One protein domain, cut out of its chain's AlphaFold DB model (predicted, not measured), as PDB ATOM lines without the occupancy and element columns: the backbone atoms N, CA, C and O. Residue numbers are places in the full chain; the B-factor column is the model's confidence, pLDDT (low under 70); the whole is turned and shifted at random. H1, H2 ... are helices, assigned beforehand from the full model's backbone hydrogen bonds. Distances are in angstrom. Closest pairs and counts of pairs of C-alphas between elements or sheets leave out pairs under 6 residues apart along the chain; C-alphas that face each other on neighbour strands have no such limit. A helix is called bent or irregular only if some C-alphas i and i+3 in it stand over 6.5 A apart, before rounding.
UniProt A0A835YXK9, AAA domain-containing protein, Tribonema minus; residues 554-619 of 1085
ATOM      1  N   GLU A 554     -33.722  52.670  13.887       84.81
ATOM      2  CA  GLU A 554     -34.885  51.953  13.356       84.81
ATOM      3  C   GLU A 554     -35.188  52.355  11.903       84.81
ATOM      4  O   GLU A 554     -35.305  51.497  11.031       84.81
ATOM      5  N   GLU A 555     -35.230  53.659  11.612       82.44
ATOM      6  CA  GLU A 555     -35.485  54.175  10.261       82.44
ATOM      7  C   GLU A 555     -34.366  53.797   9.286       82.44
ATOM      8  O   GLU A 555     -34.640  53.399   8.157       82.44
ATOM      9  N   VAL A 556     -33.103  53.857   9.726       84.19
ATOM     10  CA  VAL A 556     -31.952  53.426   8.919       84.19
ATOM     11  C   VAL A 556     -32.046  51.937   8.596       84.19
ATOM     12  O   VAL A 556     -31.853  51.559   7.442       84.19
ATOM     13  N   VAL A 557     -32.369  51.083   9.571       85.44
ATOM     14  CA  VAL A 557     -32.536  49.639   9.339       85.44
ATOM     15  C   VAL A 557     -33.733  49.354   8.432       85.44
ATOM     16  O   VAL A 557     -33.624  48.495   7.562       85.44
ATOM     17  N   ALA A 558     -34.825  50.115   8.543       85.06
ATOM     18  CA  ALA A 558     -35.987  49.985   7.661       85.06
ATOM     19  C   ALA A 558     -35.673  50.268   6.178       85.06
ATOM     20  O   ALA A 558     -36.405  49.810   5.302       85.06
ATOM     21  N   THR A 559     -34.577  50.977   5.869       82.31
ATOM     22  CA  THR A 559     -34.110  51.164   4.479       82.31
ATOM     23  C   THR A 559     -33.411  49.937   3.881       82.31
ATOM     24  O   THR A 559     -33.087  49.939   2.692       82.31
ATOM     25  N   ILE A 560     -33.164  48.895   4.680       88.44
ATOM     26  CA  ILE A 560     -32.421  47.689   4.303       88.44
ATOM     27  C   ILE A 560     -33.406  46.527   4.201       88.44
ATOM     28  O   ILE A 560     -34.207  46.299   5.110       88.44
ATOM     29  N   THR A 561     -33.355  45.760   3.110       89.62
ATOM     30  CA  THR A 561     -34.283  44.631   2.961       89.62
ATOM     31  C   THR A 561     -33.905  43.472   3.894       89.62
ATOM     32  O   THR A 561     -32.722  43.292   4.211       89.62
ATOM     33  N   PRO A 562     -34.868  42.630   4.318       89.00
ATOM     34  CA  PRO A 562     -34.573  41.445   5.127       89.00
ATOM     35  C   PRO A 562     -33.520  40.522   4.494       89.00
ATOM     36  O   PRO A 562     -32.673  39.972   5.197       89.00
ATOM     37  N   GLU A 563     -33.515  40.400   3.163       90.25
ATOM     38  CA  GLU A 563     -32.543  39.600   2.409       90.25
ATOM     39  C   GLU A 563     -31.133  40.195   2.493       90.25
ATOM     40  O   GLU A 563     -30.155  39.460   2.640       90.25
ATOM     41  N   GLN A 564     -31.010  41.525   2.442       91.69
ATOM     42  CA  GLN A 564     -29.730  42.210   2.618       91.69
ATOM     43  C   GLN A 564     -29.204  42.038   4.044       91.69
ATOM     44  O   GLN A 564     -28.025  41.737   4.214       91.69
ATOM     45  N   ILE A 565     -30.063  42.153   5.063       90.75
ATOM     46  CA  ILE A 565     -29.682  41.896   6.463       90.75
ATOM     47  C   ILE A 565     -29.171  40.458   6.615       90.75
ATOM     48  O   ILE A 565     -28.096  40.244   7.180       90.75
ATOM     49  N   GLN A 566     -29.887  39.478   6.058       91.06
ATOM     50  CA  GLN A 566     -29.480  38.072   6.096       91.06
ATOM     51  C   GLN A 566     -28.145  37.834   5.370       91.06
ATOM     52  O   GLN A 566     -27.298  37.069   5.843       91.06
ATOM     53  N   HIS A 567     -27.923  38.508   4.242       92.69
ATOM     54  CA  HIS A 567     -26.660  38.442   3.513       92.69
ATOM     55  C   HIS A 567     -25.504  39.034   4.337       92.69
ATOM     56  O   HIS A 567     -24.454  38.401   4.451       92.69
ATOM     57  N   ILE A 568     -25.706  40.186   4.986       92.31
ATOM     58  CA  ILE A 568     -24.714  40.805   5.883       92.31
ATOM     59  C   ILE A 568     -24.366  39.854   7.029       92.31
ATOM     60  O   ILE A 568     -23.186  39.620   7.277       92.31
ATOM     61  N   GLN A 569     -25.367  39.276   7.696       91.06
ATOM     62  CA  GLN A 569     -25.160  38.311   8.783       91.06
ATOM     63  C   GLN A 569     -24.347  37.104   8.307       91.06
ATOM     64  O   GLN A 569     -23.349  36.750   8.927       91.06
ATOM     65  N   THR A 570     -24.694  36.548   7.144       90.88
ATOM     66  CA  THR A 570     -23.969  35.417   6.548       90.88
ATOM     67  C   THR A 570     -22.505  35.763   6.265       90.88
ATOM     68  O   THR A 570     -21.618  34.953   6.529       90.88
ATOM     69  N   LEU A 571     -22.216  36.956   5.743       89.38
ATOM     70  CA  LEU A 571     -20.840  37.400   5.498       89.38
ATOM     71  C   LEU A 571     -20.071  37.591   6.810       89.38
ATOM     72  O   LEU A 571     -18.925  37.154   6.918       89.38
ATOM     73  N   VAL A 572     -20.705  38.216   7.807       88.06
ATOM     74  CA  VAL A 572     -20.101  38.478   9.119       88.06
ATOM     75  C   VAL A 572     -19.796  37.179   9.868       88.06
ATOM     76  O   VAL A 572     -18.703  37.052  10.409       88.06
ATOM     77  N   ASP A 573     -20.696  36.196   9.840       84.81
ATOM     78  CA  ASP A 573     -20.512  34.907  10.522       84.81
ATOM     79  C   ASP A 573     -19.408  34.044   9.892       84.81
ATOM     80  O   ASP A 573     -18.750  33.257  10.577       84.81
ATOM     81  N   ASN A 574     -19.180  34.189   8.584       80.19
ATOM     82  CA  ASN A 574     -18.229  33.369   7.830       80.19
ATOM     83  C   ASN A 574     -16.823  33.988   7.707       80.19
ATOM     84  O   ASN A 574     -15.975  33.435   7.005       80.19
ATOM     85  N   SER A 575     -16.548  35.134   8.337       77.81
ATOM     86  CA  SER A 575     -15.257  35.836   8.239       77.81
ATOM     87  C   SER A 575     -14.885  36.566   9.533       77.81
ATOM     88  O   SER A 575     -15.702  36.765  10.421       77.81
ATOM     89  N   ASP A 576     -13.626  36.983   9.668       79.56
ATOM     90  CA  ASP A 576     -13.083  37.572  10.899       79.56
ATOM     91  C   ASP A 576     -13.280  39.098  10.993       79.56
ATOM     92  O   ASP A 576     -12.386  39.838  11.421       79.56
ATOM     93  N   TYR A 577     -14.452  39.589  10.585       86.25
ATOM     94  CA  TYR A 577     -14.714  41.022  10.472       86.25
ATOM     95  C   TYR A 577     -14.569  41.776  11.806       86.25
ATOM     96  O   TYR A 577     -15.019  41.344  12.867       86.25
ATOM     97  N   LYS A 578     -13.955  42.962  11.745       84.50
ATOM     98  CA  LYS A 578     -13.742  43.874  12.876       84.50
ATOM     99  C   LYS A 578     -14.667  45.080  12.789       84.50
ATOM    100  O   LYS A 578     -14.951  45.585  11.709       84.50
ATOM    101  N   GLU A 579     -15.060  45.612  13.942       82.31
ATOM    102  CA  GLU A 579     -15.898  46.817  14.018       82.31
ATOM    103  C   GLU A 579     -15.183  48.075  13.494       82.31
ATOM    104  O   GLU A 579     -15.791  48.926  12.850       82.31
ATOM    105  N   GLY A 580     -13.885  48.213  13.781       79.44
ATOM    106  CA  GLY A 580     -13.148  49.443  13.509       79.44
ATOM    107  C   GLY A 580     -13.017  49.733  12.013       79.44
ATOM    108  O   GLY A 580     -12.434  48.939  11.282       79.44
ATOM    109  N   ASN A 581     -13.455  50.916  11.578       77.75
ATOM    110  CA  ASN A 581     -13.431  51.340  10.170       77.75
ATOM    111  C   ASN A 581     -12.029  51.503   9.555       77.75
ATOM    112  O   ASN A 581     -11.913  51.700   8.346       77.75
ATOM    113  N   ARG A 582     -10.965  51.417  10.362       75.56
ATOM    114  CA  ARG A 582      -9.556  51.391   9.925       75.56
ATOM    115  C   ARG A 582      -9.009  49.971   9.733       75.56
ATOM    116  O   ARG A 582      -7.880  49.817   9.275       75.56
ATOM    117  N   ALA A 583      -9.756  48.937  10.121       78.25
ATOM    118  CA  ALA A 583      -9.334  47.554   9.944       78.25
ATOM    119  C   ALA A 583      -9.406  47.151   8.465       78.25
ATOM    120  O   ALA A 583     -10.336  47.532   7.761       78.25
ATOM    121  N   LYS A 584      -8.446  46.338   8.005       78.75
ATOM    122  CA  LYS A 584      -8.474  45.773   6.643       78.75
ATOM    123  C   LYS A 584      -9.683  44.858   6.420       78.75
ATOM    124  O   LYS A 584     -10.220  44.813   5.328       78.75
ATOM    125  N   ASN A 585     -10.110  44.156   7.465       85.12
ATOM    126  CA  ASN A 585     -11.300  43.313   7.493       85.12
ATOM    127  C   ASN A 585     -12.440  44.020   8.242       85.12
ATOM    128  O   ASN A 585     -13.018  43.482   9.178       85.12
ATOM    129  N   TRP A 586     -12.729  45.275   7.903       92.06
ATOM    130  CA  TRP A 586     -13.808  46.029   8.540       92.06
ATOM    131  C   TRP A 586     -15.196  45.493   8.148       92.06
ATOM    132  O   TRP A 586     -15.471  45.296   6.966       92.06
ATOM    133  N   ALA A 587     -16.088  45.304   9.125       89.50
ATOM    134  CA  ALA A 587     -17.451  44.796   8.923       89.50
ATOM    135  C   ALA A 587     -18.301  45.669   7.979       89.50
ATOM    136  O   ALA A 587     -19.230  45.168   7.352       89.50
ATOM    137  N   GLY A 588     -17.957  46.949   7.803       89.69
ATOM    138  CA  GLY A 588     -18.602  47.803   6.802       89.69
ATOM    139  C   GLY A 588     -18.418  47.316   5.362       89.69
ATOM    140  O   GLY A 588     -19.254  47.625   4.521       89.69
ATOM    141  N   HIS A 589     -17.400  46.495   5.070       90.94
ATOM    142  CA  HIS A 589     -17.256  45.853   3.760       90.94
ATOM    143  C   HIS A 589     -18.330  44.784   3.501       90.94
ATOM    144  O   HIS A 589     -18.747  44.613   2.359       90.94
ATOM    145  N   ALA A 590     -18.814  44.097   4.542       90.69
ATOM    146  CA  ALA A 590     -19.932  43.161   4.405       90.69
ATOM    147  C   ALA A 590     -21.239  43.906   4.092       90.69
ATOM    148  O   ALA A 590     -21.994  43.496   3.213       90.69
ATOM    149  N   VAL A 591     -21.457  45.046   4.758       90.62
ATOM    150  CA  VAL A 591     -22.585  45.950   4.478       90.62
ATOM    151  C   VAL A 591     -22.512  46.480   3.043       90.62
ATOM    152  O   VAL A 591     -23.488  46.399   2.305       90.62
ATOM    153  N   ALA A 592     -21.338  46.957   2.626       91.25
ATOM    154  CA  ALA A 592     -21.084  47.440   1.271       91.25
ATOM    155  C   ALA A 592     -21.417  46.397   0.202       91.25
ATOM    156  O   ALA A 592     -22.126  46.705  -0.752       91.25
ATOM    157  N   LEU A 593     -20.955  45.159   0.390       89.12
ATOM    158  CA  LEU A 593     -21.190  44.075  -0.558       89.12
ATOM    159  C   LEU A 593     -22.676  43.709  -0.661       89.12
ATOM    160  O   LEU A 593     -23.181  43.522  -1.763       89.12
ATOM    161  N   ALA A 594     -23.386  43.633   0.466       89.25
ATOM    162  CA  ALA A 594     -24.807  43.288   0.475       89.25
ATOM    163  C   ALA A 594     -25.701  44.391  -0.113       89.25
ATOM    164  O   ALA A 594     -26.760  44.099  -0.668       89.25
ATOM    165  N   MET A 595     -25.279  45.651   0.005       86.62
ATOM    166  CA  MET A 595     -26.028  46.817  -0.471       86.62
ATOM    167  C   MET A 595     -25.541  47.351  -1.825       86.62
ATOM    168  O   MET A 595     -26.101  48.328  -2.316       86.62
ATOM    169  N   SER A 596     -24.519  46.736  -2.428       86.94
ATOM    170  CA  SER A 596     -23.869  47.203  -3.662       86.94
ATOM    171  C   SER A 596     -23.368  48.655  -3.576       86.94
ATOM    172  O   SER A 596     -23.505  49.429  -4.522       86.94
ATOM    173  N   ILE A 597     -22.797  49.030  -2.429       85.19
ATOM    174  CA  ILE A 597     -22.211  50.354  -2.174       85.19
ATOM    175  C   ILE A 597     -20.686  50.238  -2.257       85.19
ATOM    176  O   ILE A 597     -20.105  49.352  -1.634       85.19
ATOM    177  N   ASP A 598     -20.020  51.141  -2.977       83.50
ATOM    178  CA  ASP A 598     -18.554  51.165  -3.048       83.50
ATOM    179  C   ASP A 598     -17.951  51.667  -1.722       83.50
ATOM    180  O   ASP A 598     -18.176  52.807  -1.315       83.50
ATOM    181  N   ALA A 599     -17.190  50.809  -1.036       81.94
ATOM    182  CA  ALA A 599     -16.562  51.108   0.254       81.94
ATOM    183  C   ALA A 599     -15.244  51.900   0.146       81.94
ATOM    184  O   ALA A 599     -14.743  52.380   1.175       81.94
ATOM    185  N   ASP A 600     -14.673  52.006  -1.056       79.19
ATOM    186  CA  ASP A 600     -13.431  52.741  -1.315       79.19
ATOM    187  C   ASP A 600     -13.690  54.235  -1.569       79.19
ATOM    188  O   ASP A 600     -12.786  55.060  -1.409       79.19
ATOM    189  N   GLU A 601     -14.939  54.610  -1.858       77.88
ATOM    190  CA  GLU A 601     -15.372  56.003  -1.917       77.88
ATOM    191  C   GLU A 601     -15.473  56.616  -0.495       77.88
ATOM    192  O   GLU A 601     -16.196  56.090   0.365       77.88
ATOM    193  N   PRO A 602     -14.775  57.736  -0.204       71.38
ATOM    194  CA  PRO A 602     -14.703  58.312   1.145       71.38
ATOM    195  C   PRO A 602     -16.061  58.637   1.784       71.38
ATOM    196  O   PRO A 602     -16.243  58.404   2.984       71.38
ATOM    197  N   ASP A 603     -17.016  59.133   0.993       69.69
ATOM    198  CA  ASP A 603     -18.338  59.555   1.471       69.69
ATOM    199  C   ASP A 603     -19.238  58.360   1.812       69.69
ATOM    200  O   ASP A 603     -19.987  58.400   2.793       69.69
ATOM    201  N   ASN A 604     -19.108  57.250   1.080       80.50
ATOM    202  CA  ASN A 604     -19.847  56.013   1.343       80.50
ATOM    203  C   ASN A 604     -19.358  55.317   2.612       80.50
ATOM    204  O   ASN A 604     -20.144  54.715   3.346       80.50
ATOM    205  N   ARG A 605     -18.066  55.436   2.936       82.25
ATOM    206  CA  ARG A 605     -17.484  54.815   4.134       82.25
ATOM    207  C   ARG A 605     -18.142  55.302   5.430       82.25
ATOM    208  O   ARG A 605     -18.294  54.517   6.367       82.25
ATOM    209  N   LYS A 606     -18.563  56.572   5.501       80.44
ATOM    210  CA  LYS A 606     -19.308  57.110   6.658       80.44
ATOM    211  C   LYS A 606     -20.728  56.555   6.731       80.44
ATOM    212  O   LYS A 606     -21.125  56.074   7.791       80.44
ATOM    213  N   ARG A 607     -21.446  56.534   5.605       82.81
ATOM    214  CA  ARG A 607     -22.786  55.934   5.497       82.81
ATOM    215  C   ARG A 607     -22.791  54.469   5.937       82.81
ATOM    216  O   ARG A 607     -23.603  54.072   6.767       82.81
ATOM    217  N   LEU A 608     -21.827  53.685   5.458       89.06
ATOM    218  CA  LEU A 608     -21.650  52.277   5.828       89.06
ATOM    219  C   LEU A 608     -21.362  52.092   7.325       89.06
ATOM    220  O   LEU A 608     -21.854  51.145   7.934       89.06
ATOM    221  N   ALA A 609     -20.600  53.003   7.940       87.44
ATOM    222  CA  ALA A 609     -20.379  52.993   9.385       87.44
ATOM    223  C   ALA A 609     -21.662  53.308  10.174       87.44
ATOM    224  O   ALA A 609     -21.908  52.673  11.200       87.44
ATOM    225  N   GLY A 610     -22.483  54.246   9.686       85.81
ATOM    226  CA  GLY A 610     -23.799  54.562  10.250       85.81
ATOM    227  C   GLY A 610     -24.751  53.367  10.196       85.81
ATOM    228  O   GLY A 610     -25.308  52.981  11.222       85.81
ATOM    229  N   ILE A 611     -24.841  52.710   9.038       88.56
ATOM    230  CA  ILE A 611     -25.648  51.497   8.842       88.56
ATOM    231  C   ILE A 611     -25.169  50.358   9.748       88.56
ATOM    232  O   ILE A 611     -25.971  49.750  10.454       88.56
ATOM    233  N   LEU A 612     -23.859  50.094   9.793       90.12
ATOM    234  CA  LEU A 612     -23.284  49.072  10.672       90.12
ATOM    235  C   LEU A 612     -23.624  49.340  12.145       90.12
ATOM    236  O   LEU A 612     -23.953  48.417  12.887       90.12
ATOM    237  N   LYS A 613     -23.558  50.604  12.576       88.56
ATOM    238  CA  LYS A 613     -23.918  51.007  13.938       88.56
ATOM    239  C   LYS A 613     -25.409  50.795  14.215       88.56
ATOM    240  O   LYS A 613     -25.730  50.297  15.290       88.56
ATOM    241  N   ALA A 614     -26.286  51.136  13.270       87.94
ATOM    242  CA  ALA A 614     -27.728  50.923  13.389       87.94
ATOM    243  C   ALA A 614     -28.069  49.428  13.502       87.94
ATOM    244  O   ALA A 614     -28.757  49.033  14.436       87.94
ATOM    245  N   LEU A 615     -27.475  48.577  12.653       89.38
ATOM    246  CA  LEU A 615     -27.636  47.118  12.715       89.38
ATOM    247  C   LEU A 615     -27.184  46.522  14.059       89.38
ATOM    248  O   LEU A 615     -27.781  45.560  14.534       89.38
ATOM    249  N   ILE A 616     -26.139  47.076  14.683       89.44
ATOM    250  CA  ILE A 616     -25.702  46.648  16.021       89.44
ATOM    251  C   ILE A 616     -26.685  47.113  17.103       89.44
ATOM    252  O   ILE A 616     -26.960  46.365  18.038       89.44
ATOM    253  N   LEU A 617     -27.191  48.346  17.001       87.81
ATOM    254  CA  LEU A 617     -28.084  48.930  18.003       87.81
ATOM    255  C   LEU A 617     -29.455  48.239  18.020       87.81
ATOM    256  O   LEU A 617     -29.953  47.924  19.095       87.81
ATOM    257  N   GLU A 618     -29.995  47.929  16.839       90.56
ATOM    258  CA  GLU A 618     -31.244  47.173  16.659       90.56
ATOM    259  C   GLU A 618     -31.067  45.655  16.873       90.56
ATOM    260  O   GLU A 618     -32.009  44.877  16.750       90.56
ATOM    261  N   GLY A 619     -29.854  45.198  17.203       86.50
ATOM    262  CA  GLY A 619     -29.590  43.807  17.578       86.50
ATOM    263  C   GLY A 619     -29.463  42.816  16.415       86.50
ATOM    264  O   GLY A 619     -29.364  41.614  16.659       86.50
TER     265      GLY A 619
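AT A GLANCE: This is residues 554 to 619 of the 1085 residues of the protein "AAA domain-containing protein" of Tribonema minus (UniProt A0A835YXK9). This is a small, compact cluster of helices in which the short helix H3 sits between two longer ones: H2 folds against it as a helical hairpin, and H4, on its other side, stands about perpendicular to it. The five-residue helix H1 packs on residues 611 to 615 of H4, while the loop of residues 574 to 587, which joins H2 to H3, reaches to the end of the body farthest from H1. The printed part has 66 residues with four named helices, in the order H1, H2, H3, H4, and no named strand; its class is all helix. It is compact, with a radius of gyration of the C-alphas of 10.8 A, and rounded, with spans of 27 by 27 by 21 A.

IN THESE COORDINATES: Begin with the longest helix, H4, residues 602 to 617. Find C-alpha 602 at (-14.703, 58.312, 1.145); from there the helix runs to C-alpha 617 at (-28.084, 48.930, 18.003), 23.5 A from first to last C-alpha, with x and y falling while z rises. Go back along the chain to H3, residues 588 to 595, which starts at C-alpha 588, (-18.602, 47.803, 6.802), and covers 10.4 A. Farther back is H2, residues 562 to 573, from C-alpha 562 at (-34.573, 41.445, 5.127) to C-alpha 573 at (-20.512, 34.907, 10.522), a length of 16.4 A; here x rises along the helix. The printed part opens with H1, residues 554 to 558, which begins at C-alpha 554, (-34.885, 51.953, 13.356), and measures 6.1 A. No helix is bent or irregular.

HOW THE PARTS SIT: Start from H4 and look at its residues 605 to 612, the part with which it touches H3. The closest C-alphas of the two are those of Gly 588 and Leu 608, 5.5 A apart. The lines of H3 and H4 stand at 89 degrees, about perpendicular. Next look at residues 611 to 615 of H4, with which alone it touches H1; the closest C-alphas are those of Val 557 and Ala 614, 6.4 A apart. From H3 go on to H2: the two touch, and their closest C-alphas, those of Gln 564 and Ala 594, are 5.5 A apart. H2 and H3 run opposite ways at a shallow tilt of 34 degrees, only just short of steep, and they form a helical hairpin. H2 and H4 are apart, but only just, their closest C-alphas being 8.4 A from each other. H1 is apart from H3, and also apart from H2, which follows it in the chain. In the backbone, each O i to N i+4 pair inside H1, H2 and H3 is within hydrogen-bond range; in H4, 10 of 12 are.

THE WHOLE: The two C-alphas farthest apart are those of Glu 555, in H1, and Lys 584, in the loop before H3, at 28.5 A. The first and last printed C-alphas, those of Glu 554 and Gly 619, are 10.6 A apart. The residues run from 554 to 619 with no cut in the printed part. The link from H1 to H2 is tight, with 3 residues, the link from H3 to H4 is short, with 6, and the link from H2 to H3 is long, with 14. Look along that long link, residues 574 to 587, and you will find its C-alphas 6 to 14 A from the mean of the C-alphas. In the B-factor column the mean pLDDT of the printed part is 85.6; Asp 603, in H4, is the one printed residue under 70.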